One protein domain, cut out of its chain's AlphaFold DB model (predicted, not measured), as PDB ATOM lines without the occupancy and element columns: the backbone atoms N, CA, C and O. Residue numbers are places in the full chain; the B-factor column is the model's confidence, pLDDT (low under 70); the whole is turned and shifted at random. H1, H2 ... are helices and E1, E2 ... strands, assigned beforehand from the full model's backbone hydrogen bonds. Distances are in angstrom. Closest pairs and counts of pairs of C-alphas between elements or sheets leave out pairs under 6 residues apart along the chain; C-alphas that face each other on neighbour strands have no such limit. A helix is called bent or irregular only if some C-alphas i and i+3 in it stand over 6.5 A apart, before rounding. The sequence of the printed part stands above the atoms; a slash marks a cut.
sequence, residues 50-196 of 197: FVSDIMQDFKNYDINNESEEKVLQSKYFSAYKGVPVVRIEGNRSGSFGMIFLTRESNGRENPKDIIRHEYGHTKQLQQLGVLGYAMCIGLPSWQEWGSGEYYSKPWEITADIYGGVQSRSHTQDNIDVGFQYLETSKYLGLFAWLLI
ATOM      1  N   PHE A  50     281.330 416.005 400.011       89.94
ATOM      2  CA  PHE A  50     280.536 416.410 401.173       89.94
ATOM      3  C   PHE A  50     279.126 415.800 401.156       89.94
ATOM      4  O   PHE A  50     278.716 415.151 402.114       89.94
ATOM      5  N   VAL A  51     278.401 415.937 400.040       91.00
ATOM      6  CA  VAL A  51     277.047 415.373 399.901       91.00
ATOM      7  C   VAL A  51     277.060 413.844 399.988       91.00
ATOM      8  O   VAL A  51     276.186 413.258 400.622       91.00
ATOM      9  N   SER A  52     278.050 413.191 399.372       92.25
ATOM     10  CA  SER A  52     278.205 411.732 399.440       92.25
ATOM     11  C   SER A  52     278.447 411.250 400.871       92.25
ATOM     12  O   SER A  52     277.852 410.257 401.279       92.25
ATOM     13  N   ASP A  53     279.294 411.950 401.621       94.69
ATOM     14  CA  ASP A  53     279.661 411.608 402.994       94.69
ATOM     15  C   ASP A  53     278.473 411.800 403.951       94.69
ATOM     16  O   ASP A  53     278.166 410.911 404.741       94.69
ATOM     17  N   ILE A  54     277.727 412.904 403.816       95.00
ATOM     18  CA  ILE A  54     276.479 413.135 404.567       95.00
ATOM     19  C   ILE A  54     275.437 412.055 404.261       95.00
ATOM     20  O   ILE A  54     274.797 411.529 405.169       95.00
ATOM     21  N   MET A  55     275.266 411.695 402.987       93.69
ATOM     22  CA  MET A  55     274.330 410.644 402.584       93.69
ATOM     23  C   MET A  55     274.746 409.274 403.136       93.69
ATOM     24  O   MET A  55     273.890 408.457 403.472       93.69
ATOM     25  N   GLN A  56     276.051 409.005 403.221       95.56
ATOM     26  CA  GLN A  56     276.572 407.784 403.824       95.56
ATOM     27  C   GLN A  56     276.272 407.735 405.325       95.56
ATOM     28  O   GLN A  56     275.762 406.720 405.794       95.56
ATOM     29  N   ASP A  57     276.526 408.820 406.056       96.69
ATOM     30  CA  ASP A  57     276.194 408.905 407.482       96.69
ATOM     31  C   ASP A  57     274.688 408.753 407.716       96.69
ATOM     32  O   ASP A  57     274.285 407.987 408.583       96.69
ATOM     33  N   PHE A  58     273.849 409.390 406.891       95.69
ATOM     34  CA  PHE A  58     272.393 409.265 406.983       95.69
ATOM     35  C   PHE A  58     271.920 407.819 406.791       95.69
ATOM     36  O   PHE A  58     271.094 407.328 407.553       95.69
ATOM     37  N   LYS A  59     272.466 407.109 405.796       94.38
ATOM     38  CA  LYS A  59     272.143 405.692 405.552       94.38
ATOM     39  C   LYS A  59     272.592 404.776 406.686       94.38
ATOM     40  O   LYS A  59     271.954 403.758 406.927       94.38
ATOM     41  N   ASN A  60     273.694 405.123 407.343       93.62
ATOM     42  CA  ASN A  60     274.265 404.352 408.442       93.62
ATOM     43  C   ASN A  60     273.735 404.794 409.814       93.62
ATOM     44  O   ASN A  60     274.147 404.229 410.829       93.62
ATOM     45  N   TYR A  61     272.861 405.802 409.858       95.62
ATOM     46  CA  TYR A  61     272.341 406.346 411.096       95.62
ATOM     47  C   TYR A  61     271.354 405.375 411.738       95.62
ATOM     48  O   TYR A  61     270.336 405.009 411.157       95.62
ATOM     49  N   ASP A  62     271.653 405.006 412.974       97.12
ATOM     50  CA  ASP A  62     270.805 404.185 413.822       97.12
ATOM     51  C   ASP A  62     270.905 404.737 415.242       97.12
ATOM     52  O   ASP A  62     271.961 404.663 415.870       97.12
ATOM     53  N   ILE A  63     269.807 405.312 415.739       95.94
ATOM     54  CA  ILE A  63     269.752 405.911 417.076       95.94
ATOM     55  C   ILE A  63     270.085 404.893 418.178       95.94
ATOM     56  O   ILE A  63     270.648 405.269 419.204       95.94
ATOM     57  N   ASN A  64     269.812 403.606 417.948       95.81
ATOM     58  CA  ASN A  64     270.059 402.523 418.898       95.81
ATOM     59  C   ASN A  64     271.405 401.822 418.664       95.81
ATOM     60  O   ASN A  64     271.654 400.772 419.248       95.81
ATOM     61  N   ASN A  65     272.286 402.383 417.830       95.81
ATOM     62  CA  ASN A  65     273.596 401.806 417.558       95.81
ATOM     63  C   ASN A  65     274.408 401.588 418.848       95.81
ATOM     64  O   ASN A  65     274.661 402.529 419.594       95.81
ATOM     65  N   GLU A  66     274.905 400.372 419.062       96.50
ATOM     66  CA  GLU A  66     275.745 400.032 420.219       96.50
ATOM     67  C   GLU A  66     277.237 399.872 419.881       96.50
ATOM     68  O   GLU A  66     278.033 399.605 420.775       96.50
ATOM     69  N   SER A  67     277.637 400.038 418.614       96.81
ATOM     70  CA  SER A  67     279.034 399.890 418.176       96.81
ATOM     71  C   SER A  67     279.756 401.232 418.169       96.81
ATOM     72  O   SER A  67     279.367 402.158 417.446       96.81
ATOM     73  N   GLU A  68     280.857 401.320 418.919       97.44
ATOM     74  CA  GLU A  68     281.745 402.484 418.881       97.44
ATOM     75  C   GLU A  68     282.425 402.626 417.512       97.44
ATOM     76  O   GLU A  68     282.658 403.738 417.044       97.44
ATOM     77  N   GLU A  69     282.703 401.523 416.814       96.00
ATOM     78  CA  GLU A  69     283.316 401.543 415.484       96.00
ATOM     79  C   GLU A  69     282.429 402.238 414.457       96.00
ATOM     80  O   GLU A  69     282.935 403.039 413.670       96.00
ATOM     81  N   LYS A  70     281.114 401.988 414.480       95.50
ATOM     82  CA  LYS A  70     280.167 402.688 413.598       95.50
ATOM     83  C   LYS A  70     280.204 404.199 413.825       95.50
ATOM     84  O   LYS A  70     280.181 404.968 412.865       95.50
ATOM     85  N   VAL A  71     280.346 404.626 415.080       97.12
ATOM     86  CA  VAL A  71     280.504 406.043 415.425       97.12
ATOM     87  C   VAL A  71     281.834 406.582 414.892       97.12
ATOM     88  O   VAL A  71     281.846 407.614 414.219       97.12
ATOM     89  N   LEU A  72     282.948 405.877 415.120       96.56
ATOM     90  CA  LEU A  72     284.284 406.280 414.659       96.56
ATOM     91  C   LEU A  72     284.396 406.348 413.129       96.56
ATOM     92  O   LEU A  72     285.161 407.167 412.612       96.56
ATOM     93  N   GLN A  73     283.636 405.526 412.405       95.44
ATOM     94  CA  GLN A  73     283.614 405.489 410.939       95.44
ATOM     95  C   GLN A  73     282.784 406.614 410.300       95.44
ATOM     96  O   GLN A  73     282.993 406.905 409.117       95.44
ATOM     97  N   SER A  74     281.886 407.257 411.055       96.25
ATOM     98  CA  SER A  74     281.089 408.390 410.561       96.25
ATOM     99  C   SER A  74     281.948 409.599 410.179       96.25
ATOM    100  O   SER A  74     283.031 409.818 410.734       96.25
ATOM    101  N   LYS A  75     281.467 410.404 409.227       95.44
ATOM    102  CA  LYS A  75     282.181 411.591 408.719       95.44
ATOM    103  C   LYS A  75     281.774 412.880 409.431       95.44
ATOM    104  O   LYS A  75     282.620 413.740 409.698       95.44
ATOM    105  N   TYR A  76     280.498 412.997 409.763       95.62
ATOM    106  CA  TYR A  76     279.828 414.180 410.287       95.62
ATOM    107  C   TYR A  76     278.907 413.859 411.456       95.62
ATOM    108  O   TYR A  76     278.924 414.608 412.428       95.62
ATOM    109  N   PHE A  77     278.124 412.782 411.403       97.69
ATOM    110  CA  PHE A  77     277.208 412.447 412.494       97.69
ATOM    111  C   PHE A  77     276.915 410.948 412.593       97.69
ATOM    112  O   PHE A  77     277.053 410.191 411.638       97.69
ATOM    113  N   SER A  78     276.505 410.525 413.784       97.88
ATOM    114  CA  SER A  78     276.101 409.158 414.103       97.88
ATOM    115  C   SER A  78     275.213 409.169 415.354       97.88
ATOM    116  O   SER A  78     274.745 410.222 415.790       97.88
ATOM    117  N   ALA A  79     274.989 408.008 415.949       98.00
ATOM    118  CA  ALA A  79     274.396 407.877 417.266       98.00
ATOM    119  C   ALA A  79     275.034 406.706 418.020       98.00
ATOM    120  O   ALA A  79     275.631 405.809 417.420       98.00
ATOM    121  N   TYR A  80     274.929 406.743 419.343       98.06
ATOM    122  CA  TYR A  80     275.432 405.705 420.229       98.06
ATOM    123  C   TYR A  80     274.484 405.533 421.414       98.06
ATOM    124  O   TYR A  80     274.278 406.469 422.184       98.06
ATOM    125  N   LYS A  81     273.888 404.344 421.546       97.06
ATOM    126  CA  LYS A  81     273.013 403.942 422.659       97.06
ATOM    127  C   LYS A  81     271.924 404.978 422.989       97.06
ATOM    128  O   LYS A  81     271.712 405.337 424.147       97.06
ATOM    129  N   GLY A  82     271.248 405.489 421.961       96.56
ATOM    130  CA  GLY A  82     270.181 406.485 422.096       96.56
ATOM    131  C   GLY A  82     270.652 407.941 422.141       96.56
ATOM    132  O   GLY A  82     269.817 408.835 422.256       96.56
ATOM    133  N   VAL A  83     271.960 408.204 422.053       97.56
ATOM    134  CA  VAL A  83     272.534 409.554 422.124       97.56
ATOM    135  C   VAL A  83     273.046 409.992 420.747       97.56
ATOM    136  O   VAL A  83     273.851 409.276 420.145       97.56
ATOM    137  N   PRO A  84     272.634 411.163 420.229       97.81
ATOM    138  CA  PRO A  84     273.191 411.713 418.997       97.81
ATOM    139  C   PRO A  84     274.691 412.007 419.127       97.81
ATOM    140  O   PRO A  84     275.144 412.521 420.150       97.81
ATOM    141  N   VAL A  85     275.450 411.740 418.066       98.31
ATOM    142  CA  VAL A  85     276.884 412.035 417.975       98.31
ATOM    143  C   VAL A  85     277.138 412.960 416.791       98.31
ATOM    144  O   VAL A  85     276.706 412.672 415.676       98.31
ATOM    145  N   VAL A  86     277.896 414.033 417.002       97.69
ATOM    146  CA  VAL A  86     278.389 414.917 415.938       97.69
ATOM    147  C   VAL A  86     279.910 414.904 415.919       97.69
ATOM    148  O   VAL A  86     280.566 415.010 416.954       97.69
ATOM    149  N   ARG A  87     280.475 414.775 414.716       97.06
ATOM    150  CA  ARG A  87     281.913 414.815 414.459       97.06
ATOM    151  C   ARG A  87     282.371 416.260 414.309       97.06
ATOM    152  O   ARG A  87     281.995 416.938 413.347       97.06
ATOM    153  N   ILE A  88     283.210 416.713 415.231       96.00
ATOM    154  CA  ILE A  88     283.748 418.077 415.265       96.00
ATOM    155  C   ILE A  88     285.249 418.103 414.967       96.00
ATOM    156  O   ILE A  88     285.950 417.098 415.097       96.00
ATOM    157  N   GLU A  89     285.735 419.272 414.555       93.44
ATOM    158  CA  GLU A  89     287.169 419.567 414.564       93.44
ATOM    159  C   GLU A  89     287.603 419.988 415.971       93.44
ATOM    160  O   GLU A  89     286.798 420.514 416.739       93.44
ATOM    161  N   GLY A  90     288.875 419.777 416.298       89.12
ATOM    162  CA  GLY A  90     289.451 420.130 417.594       89.12
ATOM    163  C   GLY A  90     290.177 418.964 418.252       89.12
ATOM    164  O   GLY A  90     290.253 417.866 417.700       89.12
ATOM    165  N   ASN A  91     290.697 419.225 419.450       88.56
ATOM    166  CA  ASN A  91     291.582 418.325 420.189       88.56
ATOM    167  C   ASN A  91     290.946 417.720 421.449       88.56
ATOM    168  O   ASN A  91     291.620 417.041 422.219       88.56
ATOM    169  N   ARG A  92     289.668 417.968 421.721       87.25
ATOM    170  CA  ARG A  92     288.989 417.366 422.868       87.25
ATOM    171  C   ARG A  92     287.530 417.093 422.548       87.25
ATOM    172  O   ARG A  92     286.847 417.949 421.989       87.25
ATOM    173  N   SER A  93     287.107 415.873 422.855       93.62
ATOM    174  CA  SER A  93     285.704 415.476 422.795       93.62
ATOM    175  C   SER A  93     284.988 415.961 424.051       93.62
ATOM    176  O   SER A  93     285.629 416.294 425.047       93.62
ATOM    177  N   GLY A  94     283.671 416.072 423.971       94.00
ATOM    178  CA  GLY A  94     282.850 416.469 425.103       94.00
ATOM    179  C   GLY A  94     281.399 416.086 424.880       94.00
ATOM    180  O   GLY A  94     281.005 415.677 423.783       94.00
ATOM    181  N   SER A  95     280.571 416.258 425.904       94.38
ATOM    182  CA  SER A  95     279.164 415.886 425.822       94.38
ATOM    183  C   SER A  95     278.258 416.773 426.673       94.38
ATOM    184  O   SER A  95     278.553 417.145 427.810       94.38
ATOM    185  N   PHE A  96     277.120 417.128 426.076       92.12
ATOM    186  CA  PHE A  96     276.042 417.889 426.705       92.12
ATOM    187  C   PHE A  96     274.731 417.611 425.963       92.12
ATOM    188  O   PHE A  96     274.434 418.227 424.941       92.12
ATOM    189  N   GLY A  97     273.979 416.599 426.401       89.00
ATOM    190  CA  GLY A  97     272.752 416.120 425.738       89.00
ATOM    191  C   GLY A  97     272.995 415.353 424.429       89.00
ATOM    192  O   GLY A  97     272.168 414.549 424.012       89.00
ATOM    193  N   MET A  98     274.159 415.555 423.826       96.00
ATOM    194  CA  MET A  98     274.707 414.857 422.672       96.00
ATOM    195  C   MET A  98     276.221 414.722 422.843       96.00
ATOM    196  O   MET A  98     276.815 415.417 423.671       96.00
ATOM    197  N   ILE A  99     276.842 413.847 422.058       97.88
ATOM    198  CA  ILE A  99     278.292 413.645 422.059       97.88
ATOM    199  C   ILE A  99     278.911 414.468 420.929       97.88
ATOM    200  O   ILE A  99     278.552 414.322 419.759       97.88
ATOM    201  N   PHE A 100     279.880 415.301 421.276       97.50
ATOM    202  CA  PHE A 100     280.729 416.034 420.350       97.50
ATOM    203  C   PHE A 100     282.068 415.303 420.258       97.50
ATOM    204  O   PHE A 100     282.953 415.478 421.092       97.50
ATOM    205  N   LEU A 101     282.200 414.436 419.255       97.44
ATOM    206  CA  LEU A 101     283.364 413.572 419.086       97.44
ATOM    207  C   LEU A 101     284.350 414.200 418.104       97.44
ATOM    208  O   LEU A 101     284.013 414.440 416.941       97.44
ATOM    209  N   THR A 102     285.595 414.410 418.517       96.38
ATOM    210  CA  THR A 102     286.598 414.958 417.599       96.38
ATOM    211  C   THR A 102     286.971 413.970 416.502       96.38
ATOM    212  O   THR A 102     286.972 412.749 416.679       96.38
ATOM    213  N   ARG A 103     287.331 414.485 415.326       93.31
ATOM    214  CA  ARG A 103     287.917 413.654 414.262       93.31
ATOM    215  C   ARG A 103     289.279 413.084 414.660       93.31
ATOM    216  O   ARG A 103     289.578 411.947 414.304       93.31
ATOM    217  N   GLU A 104     290.036 413.815 415.477       92.62
ATOM    218  CA  GLU A 104     291.314 413.364 416.041       92.62
ATOM    219  C   GLU A 104     291.167 412.119 416.932       92.62
ATOM    220  O   GLU A 104     292.090 411.313 417.004       92.62
ATOM    221  N   SER A 105     289.992 411.906 417.546       89.00
ATOM    222  CA  SER A 105     289.732 410.744 418.408       89.00
ATOM    223  C   SER A 105     290.062 409.415 417.728       89.00
ATOM    224  O   SER A 105     290.510 408.502 418.405       89.00
ATOM    225  N   ASN A 106     289.926 409.308 416.399       90.81
ATOM    226  CA  ASN A 106     290.259 408.089 415.653       90.81
ATOM    227  C   ASN A 106     291.746 407.701 415.723       90.81
ATOM    228  O   ASN A 106     292.063 406.530 415.537       90.81
ATOM    229  N   GLY A 107     292.641 408.670 415.927       88.44
ATOM    230  CA  GLY A 107     294.088 408.455 416.001       88.44
ATOM    231  C   GLY A 107     294.623 408.299 417.424       88.44
ATOM    232  O   GLY A 107     295.828 408.137 417.593       88.44
ATOM    233  N   ARG A 108     293.757 408.381 418.442       89.31
ATOM    234  CA  ARG A 108     294.151 408.292 419.851       89.31
ATOM    235  C   ARG A 108     294.257 406.852 420.322       89.31
ATOM    236  O   ARG A 108     293.702 405.937 419.718       89.31
ATOM    237  N   GLU A 109     294.949 406.674 421.438       88.06
ATOM    238  CA  GLU A 109     294.963 405.409 422.158       88.06
ATOM    239  C   GLU A 109     293.543 405.087 422.657       88.06
ATOM    240  O   GLU A 109     292.876 405.938 423.243       88.06
ATOM    241  N   ASN A 110     293.059 403.873 422.382       92.50
ATOM    242  CA  ASN A 110     291.719 403.399 422.755       92.50
ATOM    243  C   ASN A 110     290.569 404.335 422.311       92.50
ATOM    244  O   ASN A 110     289.772 404.794 423.130       92.50
ATOM    245  N   PRO A 111     290.391 404.570 420.995       94.62
ATOM    246  CA  PRO A 111     289.427 405.549 420.476       94.62
ATOM    247  C   PRO A 111     287.968 405.222 420.840       94.62
ATOM    248  O   PRO A 111     287.126 406.112 420.946       94.62
ATOM    249  N   LYS A 112     287.663 403.937 421.060       97.12
ATOM    250  CA  LYS A 112     286.343 403.465 421.503       97.12
ATOM    251  C   LYS A 112     286.027 403.921 422.925       97.12
ATOM    252  O   LYS A 112     284.886 404.259 423.219       97.12
ATOM    253  N   ASP A 113     287.037 403.976 423.789       96.69
ATOM    254  CA  ASP A 113     286.857 404.384 425.179       96.69
ATOM    255  C   ASP A 113     286.547 405.873 425.306       96.69
ATOM    256  O   ASP A 113     285.828 406.252 426.221       96.69
ATOM    257  N   ILE A 114     286.972 406.706 424.349       96.06
ATOM    258  CA  ILE A 114     286.544 408.110 424.283       96.06
ATOM    259  C   ILE A 114     285.020 408.184 424.126       96.06
ATOM    260  O   ILE A 114     284.358 408.922 424.841       96.06
ATOM    261  N   ILE A 115     284.437 407.377 423.236       97.38
ATOM    262  CA  ILE A 115     282.982 407.370 423.012       97.38
ATOM    263  C   ILE A 115     282.238 406.850 424.242       97.38
ATOM    264  O   ILE A 115     281.218 407.417 424.628       97.38
ATOM    265  N   ARG A 116     282.756 405.787 424.867       97.94
ATOM    266  CA  ARG A 116     282.209 405.233 426.114       97.94
ATOM    267  C   ARG A 116     282.216 406.278 427.221       97.94
ATOM    268  O   ARG A 116     281.182 406.511 427.833       97.94
ATOM    269  N   HIS A 117     283.343 406.949 427.415       97.31
ATOM    270  CA  HIS A 117     283.505 408.009 428.401       97.31
ATOM    271  C   HIS A 117     282.495 409.154 428.195       97.31
ATOM    272  O   HIS A 117     281.723 409.464 429.102       97.31
ATOM    273  N   GLU A 118     282.391 409.697 426.975       97.38
ATOM    274  CA  GLU A 118     281.408 410.747 426.662       97.38
ATOM    275  C   GLU A 118     279.956 410.273 426.814       97.38
ATOM    276  O   GLU A 118     279.064 411.025 427.209       97.38
ATOM    277  N   TYR A 119     279.687 408.999 426.535       97.75
ATOM    278  CA  TYR A 119     278.384 408.414 426.819       97.75
ATOM    279  C   TYR A 119     278.095 408.362 428.326       97.75
ATOM    280  O   TYR A 119     276.975 408.663 428.741       97.75
ATOM    281  N   GLY A 120     279.085 408.057 429.164       97.12
ATOM    282  CA  GLY A 120     278.944 408.096 430.620       97.12
ATOM    283  C   GLY A 120     278.569 409.479 431.153       97.12
ATOM    284  O   GLY A 120     277.669 409.601 431.990       97.12
ATOM    285  N   HIS A 121     279.152 410.533 430.589       97.12
ATOM    286  CA  HIS A 121     278.761 411.914 430.870       97.12
ATOM    287  C   HIS A 121     277.289 412.202 430.536       97.12
ATOM    288  O   HIS A 121     276.577 412.853 431.307       97.12
ATOM    289  N   THR A 122     276.755 411.623 429.456       96.69
ATOM    290  CA  THR A 122     275.320 411.760 429.142       96.69
ATOM    291  C   THR A 122     274.424 411.095 430.196       96.69
ATOM    292  O   THR A 122     273.318 411.573 430.453       96.69
ATOM    293  N   LYS A 123     274.901 410.040 430.873       96.44
ATOM    294  CA  LYS A 123     274.189 409.406 431.997       96.44
ATOM    295  C   LYS A 123     274.218 410.247 433.259       96.44
ATOM    296  O   LYS A 123     273.201 410.326 433.947       96.44
ATOM    297  N   GLN A 124     275.329 410.920 433.542       95.12
ATOM    298  CA  GLN A 124     275.382 411.898 434.629       95.12
ATOM    299  C   GLN A 124     274.416 413.058 434.362       95.12
ATOM    300  O   GLN A 124     273.683 413.459 435.263       95.12
ATOM    301  N   LEU A 125     274.334 413.538 433.114       94.44
ATOM    302  CA  LEU A 125     273.358 414.552 432.711       94.44
ATOM    303  C   LEU A 125     271.912 414.088 432.926       94.44
ATOM    304  O   LEU A 125     271.101 414.852 433.446       94.44
ATOM    305  N   GLN A 126     271.587 412.842 432.572       93.50
ATOM    306  CA  GLN A 126     270.258 412.266 432.820       93.50
ATOM    307  C   GLN A 126     269.914 412.207 434.317       93.50
ATOM    308  O   GLN A 126     268.752 412.378 434.673       93.50
ATOM    309  N   GLN A 127     270.904 411.993 435.189       92.62
ATOM    310  CA  GLN A 127     270.695 411.907 436.637       92.62
ATOM    311  C   GLN A 127     270.614 413.264 437.339       92.62
ATOM    312  O   GLN A 127     269.813 413.425 438.255       92.62
ATOM    313  N   LEU A 128     271.457 414.219 436.947       90.06
ATOM    314  CA  LEU A 128     271.558 415.530 437.598       90.06
ATOM    315  C   LEU A 128     270.642 416.587 436.968       90.06
ATOM    316  O   LEU A 128     270.419 417.650 437.548       90.06
ATOM    317  N   GLY A 129     270.150 416.327 435.756       90.88
ATOM    318  CA  GLY A 129     269.522 417.337 434.919       90.88
ATOM    319  C   GLY A 129     270.527 418.366 434.389       90.88
ATOM    320  O   GLY A 129     271.700 418.398 434.759       90.88
ATOM    321  N   VAL A 130     270.046 419.236 433.500       89.00
ATOM    322  CA  VAL A 130     270.870 420.204 432.751       89.00
ATOM    323  C   VAL A 130     271.682 421.117 433.672       89.00
ATOM    324  O   VAL A 130     272.889 421.259 433.489       89.00
ATOM    325  N   LEU A 131     271.032 421.717 434.675       85.06
ATOM    326  CA  LEU A 131     271.673 422.677 435.577       85.06
ATOM    327  C   LEU A 131     272.702 422.001 436.496       85.06
ATOM    328  O   LEU A 131     273.823 422.490 436.622       85.06
ATOM    329  N   GLY A 132     272.329 420.874 437.114       86.81
ATOM    330  CA  GLY A 132     273.209 420.136 438.021       86.81
ATOM    331  C   GLY A 132     274.433 419.593 437.291       86.81
ATOM    332  O   GLY A 132     275.558 419.771 437.745       86.81
ATOM    333  N   TYR A 133     274.237 419.025 436.102       90.06
ATOM    334  CA  TYR A 133     275.344 418.558 435.277       90.06
ATOM    335  C   TYR A 133     276.281 419.689 434.861       90.06
ATOM    336  O   TYR A 133     277.489 419.564 435.040       90.06
ATOM    337  N   ALA A 134     275.751 420.799 434.336       86.88
ATOM    338  CA  ALA A 134     276.580 421.912 433.880       86.88
ATOM    339  C   ALA A 134     277.516 422.416 434.988       86.88
ATOM    340  O   ALA A 134     278.693 422.653 434.737       86.88
ATOM    341  N   MET A 135     277.009 422.528 436.217       83.94
ATOM    342  CA  MET A 135     277.742 423.123 437.334       83.94
ATOM    343  C   MET A 135     278.635 422.129 438.082       83.94
ATOM    344  O   MET A 135     279.717 422.506 438.520       83.94
ATOM    345  N   CYS A 136     278.207 420.874 438.232       86.31
ATOM    346  CA  CYS A 136     278.918 419.878 439.039       86.31
ATOM    347  C   CYS A 136     279.824 418.957 438.215       86.31
ATOM    348  O   CYS A 136     280.698 418.317 438.787       86.31
ATOM    349  N   ILE A 137     279.619 418.867 436.899       87.94
ATOM    350  CA  ILE A 137     280.347 417.948 436.014       87.94
ATOM    351  C   ILE A 137     280.966 418.712 434.840       87.94
ATOM    352  O   ILE A 137     282.183 418.719 434.681       87.94
ATOM    353  N   GLY A 138     280.143 419.407 434.049       85.00
ATOM    354  CA  GLY A 138     280.561 420.052 432.805       85.00
ATOM    355  C   GLY A 138     281.616 421.146 433.002       85.00
ATOM    356  O   GLY A 138     282.670 421.095 432.374       85.00
ATOM    357  N   LEU A 139     281.360 422.116 433.887       85.25
ATOM    358  CA  LEU A 139     282.315 423.183 434.210       85.25
ATOM    359  C   LEU A 139     283.608 422.643 434.853       85.25
ATOM    360  O   LEU A 139     284.674 422.973 434.328       85.25
ATOM    361  N   PRO A 140     283.563 421.792 435.904       83.00
ATOM    362  CA  PRO A 140     284.771 421.195 436.478       83.00
ATOM    363  C   PRO A 140     285.600 420.380 435.479       83.00
ATOM    364  O   PRO A 140     286.825 420.484 435.482       83.00
ATOM    365  N   SER A 141     284.956 419.604 434.602       83.19
ATOM    366  CA  SER A 141     285.642 418.831 433.563       83.19
ATOM    367  C   SER A 141     286.291 419.748 432.523       83.19
ATOM    368  O   SER A 141     287.481 419.614 432.227       83.19
ATOM    369  N   TRP A 142     285.554 420.736 432.004       83.44
ATOM    370  CA  TRP A 142     286.066 421.653 430.984       83.44
ATOM    371  C   TRP A 142     287.237 422.507 431.485       83.44
ATOM    372  O   TRP A 142     288.219 422.672 430.766       83.44
ATOM    373  N   GLN A 143     287.149 423.010 432.716       84.69
ATOM    374  CA  GLN A 143     288.180 423.841 433.348       84.69
ATOM    375  C   GLN A 143     289.253 423.023 434.083       84.69
ATOM    376  O   GLN A 143     290.135 423.597 434.715       84.69
ATOM    377  N   GLU A 144     289.155 421.693 434.029       83.50
ATOM    378  CA  GLU A 144     290.067 420.757 434.684       83.50
ATOM    379  C   GLU A 144     290.282 421.063 436.176       83.50
ATOM    380  O   GLU A 144     291.398 420.980 436.685       83.50
ATOM    381  N   TRP A 145     289.212 421.358 436.914       80.25
ATOM    382  CA  TRP A 145     289.283 421.678 438.344       80.25
ATOM    383  C   TRP A 145     289.823 420.529 439.202       80.25
ATOM    384  O   TRP A 145     289.733 419.362 438.820       80.25
ATOM    385  N   GLY A 146     290.348 420.869 440.381       73.69
ATOM    386  CA  GLY A 146     290.958 419.926 441.321       73.69
ATOM    387  C   GLY A 146     292.432 419.642 441.029       73.69
ATOM    388  O   GLY A 146     292.962 419.997 439.975       73.69
ATOM    389  N   SER A 147     293.103 419.009 441.989       73.31
ATOM    390  CA  SER A 147     294.487 418.548 441.851       73.31
ATOM    391  C   SER A 147     294.547 417.076 441.411       73.31
ATOM    392  O   SER A 147     293.548 416.360 441.475       73.31
ATOM    393  N   GLY A 148     295.710 416.617 440.938       78.31
ATOM    394  CA  GLY A 148     295.924 415.226 440.518       78.31
ATOM    395  C   GLY A 148     295.656 414.947 439.035       78.31
ATOM    396  O   GLY A 148     295.468 415.857 438.227       78.31
ATOM    397  N   GLU A 149     295.699 413.664 438.666       82.69
ATOM    398  CA  GLU A 149     295.496 413.225 437.282       82.69
ATOM    399  C   GLU A 149     294.050 413.437 436.828       82.69
ATOM    400  O   GLU A 149     293.102 413.128 437.550       82.69
ATOM    401  N   TYR A 150     293.880 413.928 435.598       81.62
ATOM    402  CA  TYR A 150     292.579 414.311 435.051       81.62
ATOM    403  C   TYR A 150     291.529 413.189 435.156       81.62
ATOM    404  O   TYR A 150     290.477 413.413 435.745       81.62
ATOM    405  N   TYR A 151     291.829 411.967 434.698       80.44
ATOM    406  CA  TYR A 151     290.875 410.843 434.733       80.44
ATOM    407  C   TYR A 151     290.657 410.227 436.123       80.44
ATOM    408  O   TYR A 151     289.803 409.358 436.273       80.44
ATOM    409  N   SER A 152     291.389 410.687 437.137       85.00
ATOM    410  CA  SER A 152     291.207 410.279 438.535       85.00
ATOM    411  C   SER A 152     290.225 411.189 439.278       85.00
ATOM    412  O   SER A 152     290.012 411.031 440.479       85.00
ATOM    413  N   LYS A 153     289.621 412.160 438.583       88.88
ATOM    414  CA  LYS A 153     288.642 413.076 439.168       88.88
ATOM    415  C   LYS A 153     287.282 412.385 439.340       88.88
ATOM    416  O   LYS A 153     286.885 411.607 438.470       88.88
ATOM    417  N   PRO A 154     286.513 412.696 440.404       88.31
ATOM    418  CA  PRO A 154     285.263 411.997 440.742       88.31
ATOM    419  C   PRO A 154     284.245 411.905 439.590       88.31
ATOM    420  O   PRO A 154     283.586 410.880 439.382       88.31
ATOM    421  N   TRP A 155     284.131 412.983 438.812       90.88
ATOM    422  CA  TRP A 155     283.220 413.068 437.673       90.88
ATOM    423  C   TRP A 155     283.731 412.353 436.415       90.88
ATOM    424  O   TRP A 155     282.919 411.915 435.605       90.88
ATOM    425  N   GLU A 156     285.040 412.179 436.262       93.75
ATOM    426  CA  GLU A 156     285.635 411.420 435.155       93.75
ATOM    427  C   GLU A 156     285.533 409.911 435.427       93.75
ATOM    428  O   GLU A 156     285.173 409.137 434.542       93.75
ATOM    429  N   ILE A 157     285.740 409.498 436.684       93.88
ATOM    430  CA  ILE A 157     285.615 408.102 437.131       93.88
ATOM    431  C   ILE A 157     284.195 407.583 436.909       93.88
ATOM    432  O   ILE A 157     283.986 406.524 436.319       93.88
ATOM    433  N   THR A 158     283.186 408.329 437.362       94.81
ATOM    434  CA  THR A 158     281.792 407.895 437.192       94.81
ATOM    435  C   THR A 158     281.355 407.919 435.722       94.81
ATOM    436  O   THR A 158     280.534 407.088 435.330       94.81
ATOM    437  N   ALA A 159     281.940 408.786 434.887       96.19
ATOM    438  CA  ALA A 159     281.745 408.748 433.438       96.19
ATOM    439  C   ALA A 159     282.373 407.490 432.813       96.19
ATOM    440  O   ALA A 159     281.711 406.803 432.037       96.19
ATOM    441  N   ASP A 160     283.590 407.111 433.206       96.75
ATOM    442  CA  ASP A 160     284.217 405.860 432.761       96.75
ATOM    443  C   ASP A 160     283.362 404.634 433.101       96.75
ATOM    444  O   ASP A 160     283.135 403.773 432.246       96.75
ATOM    445  N   ILE A 161     282.837 404.580 434.328       96.44
ATOM    446  CA  ILE A 161     282.024 403.458 434.812       96.44
ATOM    447  C   ILE A 161     280.687 403.383 434.072       96.44
ATOM    448  O   ILE A 161     280.335 402.324 433.556       96.44
ATOM    449  N   TYR A 162     279.943 404.491 433.975       96.75
ATOM    450  CA  TYR A 162     278.677 404.502 433.229       96.75
ATOM    451  C   TYR A 162     278.868 404.270 431.731       96.75
ATOM    452  O   TYR A 162     277.989 403.712 431.071       96.75
ATOM    453  N   GLY A 163     280.010 404.701 431.204       95.94
ATOM    454  CA  GLY A 163     280.428 404.490 429.832       95.94
ATOM    455  C   GLY A 163     280.802 403.049 429.507       95.94
ATOM    456  O   GLY A 163     280.619 402.605 428.372       95.94
ATOM    457  N   GLY A 164     281.317 402.319 430.498       96.31
ATOM    458  CA  GLY A 164     281.916 401.000 430.319       96.31
ATOM    459  C   GLY A 164     283.312 401.059 429.693       96.31
ATOM    460  O   GLY A 164     283.640 400.200 428.876       96.31
ATOM    461  N   VAL A 165     284.107 402.083 430.022       96.62
ATOM    462  CA  VAL A 165     285.504 402.233 429.572       96.62
ATOM    463  C   VAL A 165     286.333 401.012 429.981       96.62
ATOM    464  O   VAL A 165     286.195 400.512 431.093       96.62
ATOM    465  N   GLN A 166     287.175 400.512 429.070       94.62
ATOM    466  CA  GLN A 166     287.860 399.221 429.238       94.62
ATOM    467  C   GLN A 166     289.364 399.344 429.501       94.62
ATOM    468  O   GLN A 166     289.945 398.470 430.136       94.62
ATOM    469  N   SER A 167     290.011 400.400 429.005       92.06
ATOM    470  CA  SER A 167     291.463 400.591 429.133       92.06
ATOM    471  C   SER A 167     291.899 401.213 430.457       92.06
ATOM    472  O   SER A 167     293.067 401.096 430.825       92.06
ATOM    473  N   ARG A 168     290.982 401.864 431.181       92.12
ATOM    474  CA  ARG A 168     291.253 402.501 432.475       92.12
ATOM    475  C   ARG A 168     290.673 401.672 433.612       92.12
ATOM    476  O   ARG A 168     289.577 401.132 433.501       92.12
ATOM    477  N   SER A 169     291.425 401.568 434.702       90.50
ATOM    478  CA  SER A 169     291.008 400.895 435.935       90.50
ATOM    479  C   SER A 169     291.097 401.875 437.095       90.50
ATOM    480  O   SER A 169     292.080 402.602 437.212       90.50
ATOM    481  N   HIS A 170     290.083 401.862 437.954       91.06
ATOM    482  CA  HIS A 170     289.955 402.760 439.101       91.06
ATOM    483  C   HIS A 170     289.979 401.946 440.397       91.06
ATOM    484  O   HIS A 170     289.452 400.834 440.437       91.06
ATOM    485  N   THR A 171     290.600 402.473 441.454       91.50
ATOM    486  CA  THR A 171     290.573 401.835 442.782       91.50
ATOM    487  C   THR A 171     289.179 401.937 443.397       91.50
ATOM    488  O   THR A 171     288.439 402.871 443.090       91.50
ATOM    489  N   GLN A 172     288.819 401.011 444.292       92.12
ATOM    490  CA  GLN A 172     287.500 401.040 444.937       92.12
ATOM    491  C   GLN A 172     287.261 402.351 445.702       92.12
ATOM    492  O   GLN A 172     286.202 402.946 445.547       92.12
ATOM    493  N   ASP A 173     288.268 402.862 446.416       90.69
ATOM    494  CA  ASP A 173     288.170 404.142 447.131       90.69
ATOM    495  C   ASP A 173     287.842 405.309 446.182       90.69
ATOM    496  O   ASP A 173     286.974 406.133 446.470       90.69
ATOM    497  N   ASN A 174     288.480 405.359 445.007       90.56
ATOM    498  CA  ASN A 174     288.215 406.388 443.998       90.56
ATOM    499  C   ASN A 174     286.808 406.251 443.401       90.56
ATOM    500  O   ASN A 174     286.140 407.254 443.139       90.56
ATOM    501  N   ILE A 175     286.349 405.016 443.195       93.00
ATOM    502  CA  ILE A 175     284.989 404.724 442.731       93.00
ATOM    503  C   ILE A 175     283.965 405.221 443.756       93.00
ATOM    504  O   ILE A 175     283.015 405.914 443.383       93.00
ATOM    505  N   ASP A 176     284.179 404.923 445.036       92.81
ATOM    506  CA  ASP A 176     283.284 405.309 446.126       92.81
ATOM    507  C   ASP A 176     283.214 406.835 446.266       92.81
ATOM    508  O   ASP A 176     282.119 407.399 446.316       92.81
ATOM    509  N   VAL A 177     284.361 407.525 446.212       90.62
ATOM    510  CA  VAL A 177     284.430 408.997 446.180       90.62
ATOM    511  C   VAL A 177     283.709 409.562 444.951       90.62
ATOM    512  O   VAL A 177     282.959 410.536 445.061       90.62
ATOM    513  N   GLY A 178     283.884 408.937 443.784       91.81
ATOM    514  CA  GLY A 178     283.196 409.287 442.541       91.81
ATOM    515  C   GLY A 178     281.676 409.280 442.686       91.81
ATOM    516  O   GLY A 178     281.002 410.273 442.389       91.81
ATOM    517  N   PHE A 179     281.125 408.171 443.178       93.25
ATOM    518  CA  PHE A 179     279.684 408.037 443.384       93.25
ATOM    519  C   PHE A 179     279.168 408.904 444.530       93.25
ATOM    520  O   PHE A 179     278.082 409.469 444.405       93.25
ATOM    521  N   GLN A 180     279.939 409.079 445.604       91.25
ATOM    522  CA  GLN A 180     279.583 409.985 446.691       91.25
ATOM    523  C   GLN A 180     279.468 411.429 446.193       91.25
ATOM    524  O   GLN A 180     278.500 412.116 446.530       91.25
ATOM    525  N   TYR A 181     280.404 411.889 445.361       90.19
ATOM    526  CA  TYR A 181     280.341 413.214 444.747       90.19
ATOM    527  C   TYR A 181     279.107 413.367 443.849       90.19
ATOM    528  O   TYR A 181     278.386 414.363 443.944       90.19
ATOM    529  N   LEU A 182     278.828 412.368 443.005       91.00
ATOM    530  CA  LEU A 182     277.661 412.377 442.122       91.00
ATOM    531  C   LEU A 182     276.347 412.430 442.914       91.00
ATOM    532  O   LEU A 182     275.459 413.213 442.587       91.00
ATOM    533  N   GLU A 183     276.226 411.617 443.961       89.62
ATOM    534  CA  GLU A 183     275.038 411.581 444.812       89.62
ATOM    535  C   GLU A 183     274.875 412.896 445.576       89.62
ATOM    536  O   GLU A 183     273.802 413.494 445.579       89.62
ATOM    537  N   THR A 184     275.964 413.430 446.123       86.94
ATOM    538  CA  THR A 184     275.964 414.735 446.791       86.94
ATOM    539  C   THR A 184     275.561 415.862 445.836       86.94
ATOM    540  O   THR A 184     274.819 416.764 446.224       86.94
ATOM    541  N   SER A 185     275.967 415.780 444.566       87.56
ATOM    542  CA  SER A 185     275.583 416.733 443.518       87.56
ATOM    543  C   SER A 185     274.079 416.745 443.236       87.56
ATOM    544  O   SER A 185     273.540 417.797 442.892       87.56
ATOM    545  N   LYS A 186     273.370 415.626 443.443       84.56
ATOM    546  CA  LYS A 186     271.900 415.581 443.328       84.56
ATOM    547  C   LYS A 186     271.211 416.393 444.426       84.56
ATOM    548  O   LYS A 186     270.184 417.009 444.155       84.56
ATOM    549  N   TYR A 187     271.766 416.414 445.643       77.62
ATOM    550  CA  TYR A 187     271.138 417.060 446.806       77.62
ATOM    551  C   TYR A 187     271.603 418.498 447.046       77.62
ATOM    552  O   TYR A 187     270.781 419.367 447.322       77.62
ATOM    553  N   LEU A 188     272.909 418.766 446.958       70.25
ATOM    554  CA  LEU A 188     273.469 420.102 447.203       70.25
ATOM    555  C   LEU A 188     273.347 421.030 445.989       70.25
ATOM    556  O   LEU A 188     273.566 422.239 446.111       70.25
ATOM    557  N   GLY A 189     273.006 420.477 444.821       68.44
ATOM    558  CA  GLY A 189     272.859 421.223 443.579       68.44
ATOM    559  C   GLY A 189     274.097 422.067 443.279       68.44
ATOM    560  O   GLY A 189     275.220 421.569 443.246       68.44
ATOM    561  N   LEU A 190     273.887 423.375 443.105       63.91
ATOM    562  CA  LEU A 190     274.877 424.353 442.635       63.91
ATOM    563  C   LEU A 190     276.152 424.483 443.487       63.91
ATOM    564  O   LEU A 190     277.071 425.166 443.045       63.91
ATOM    565  N   PHE A 191     276.225 423.878 444.675       66.31
ATOM    566  CA  PHE A 191     277.341 424.035 445.616       66.31
ATOM    567  C   PHE A 191     278.184 422.773 445.819       66.31
ATOM    568  O   PHE A 191     279.148 422.817 446.577       66.31
ATOM    569  N   ALA A 192     277.867 421.654 445.161       64.06
ATOM    570  CA  ALA A 192     278.579 420.392 445.392       64.06
ATOM    571  C   ALA A 192     280.087 420.464 445.074       64.06
ATOM    572  O   ALA A 192     280.883 419.762 445.691       64.06
ATOM    573  N   TRP A 193     280.497 421.372 444.184       62.84
ATOM    574  CA  TRP A 193     281.904 421.625 443.866       62.84
ATOM    575  C   TRP A 193     282.694 422.281 445.017       62.84
ATOM    576  O   TRP A 193     283.917 422.214 445.009       62.84
ATOM    577  N   LEU A 194     282.041 422.861 446.037       63.19
ATOM    578  CA  LEU A 194     282.721 423.357 447.250       63.19
ATOM    579  C   LEU A 194     283.298 422.228 448.117       63.19
ATOM    580  O   LEU A 194     284.064 422.489 449.040       63.19
ATOM    581  N   LEU A 195     282.916 420.981 447.840       63.31
ATOM    582  CA  LEU A 195     283.452 419.797 448.505       63.31
ATOM    583  C   LEU A 195     284.702 419.245 447.805       63.31
ATOM    584  O   LEU A 195     285.275 418.265 448.273       63.31
ATOM    585  N   ILE A 196     285.120 419.863 446.694       61.12
ATOM    586  CA  ILE A 196     286.373 419.551 446.008       61.12
ATOM    587  C   ILE A 196     287.501 420.203 446.820       61.12
ATOM    588  O   ILE A 196     287.615 421.429 446.836       61.12
TER     589      ILE A 196
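What this domain is: This is residues 50 to 196 of the 197 residues of an uncharacterized protein of uncultured Ruminococcus sp (UniProt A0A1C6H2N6). Look for two lobes along one long axis with the first arm of the bent helix H4 in the middle: a small three-stranded sheet with H2 packed on it and H1 at the far end, and opposite them a cluster of H4b, H5 and H6 that cross one another steeply. H4 folds back at its bend, and its second arm H4b belongs to that cluster. The printed part has 147 residues, with six named helices and three named strands in the order H1 H2 E1 E2 E3 H3 H4 H5 H6; it is mostly helix, and the sheet E1 E2 E3 is mixed. It is compact, with a radius of gyration of the C-alphas of 15.6 A, yet elongated, spanning 50 by 29 by 25 A.

How they stand to each other: Begin at the sheet. E1, residues 77 to 80, and E2, residues 83 to 88, are an antiparallel hairpin; look for N 78 and O 85, 2.9 A apart. E3, residues 99 to 102, is parallel to E2, with N 86 and O 99 at 2.8 A. H2, residues 68 to 73, and H4a, residues 111 to 127, are on one face of the sheet, in two layers, a sheet with helices on one face; their heights over the sheet are 8.4 A and 9.0 A. H1, residues 50 to 60, and H3, residues 103 to 107, only graze the sheet. H2 touches residues 111 to 116 of H4a, closest at the C-alphas of Glu 68 and Lys 112, 5.4 A. By its hydrogen bonds H4, residues 111 to 142, was assigned as one helix, but it is bent: C-alphas 127 and 130 are 9.2 A apart. H5, residues 154 to 163, touches H4a, closest at the C-alphas of Gly 120 and Gly 163, 4.0 A, only just about perpendicular at 72 degrees. H6, residues 172 to 195, touches H5 at a steep tilt of 67 degrees, closest at the C-alphas of Pro 154 and Gly 178, 3.9 A. With residues 185 to 193 alone, H6 touches H4b, residues 130 to 142, closest at the C-alphas of Gly 132 and Gly 189, 5.7 A. Every O i to N i+4 pair is within hydrogen-bond range in H1, H2 and H5; H4a has 12 of 13, H4b 6 of 9, H6 13 of 20, and H3 0 of 1 but 2 of 2 O i to N i+3 pairs.

Where its parts are: Find C-alpha 50 of H1 at (280.536, 416.410, 401.173). E2 spans 15.7 A and H4a 25.5 A, from C-alpha 111 at (289.427, 405.549, 420.476). H6 spans 19.5 A to C-alpha 195 at (283.452, 419.797, 448.505). H4b and H6 are irregular: C-alphas 136 and 139 are 6.8 A apart, C-alphas 187 and 190 9.2 A.

The domain as a whole: The C-alphas of Ser 52 and Leu 195, the two farthest apart, are 50.0 A apart. The printed part has no cut; the link from H4 to H5 is long, 11 residues. Mean pLDDT of the printed part is 90.5, with residues 189 to 196 under 70.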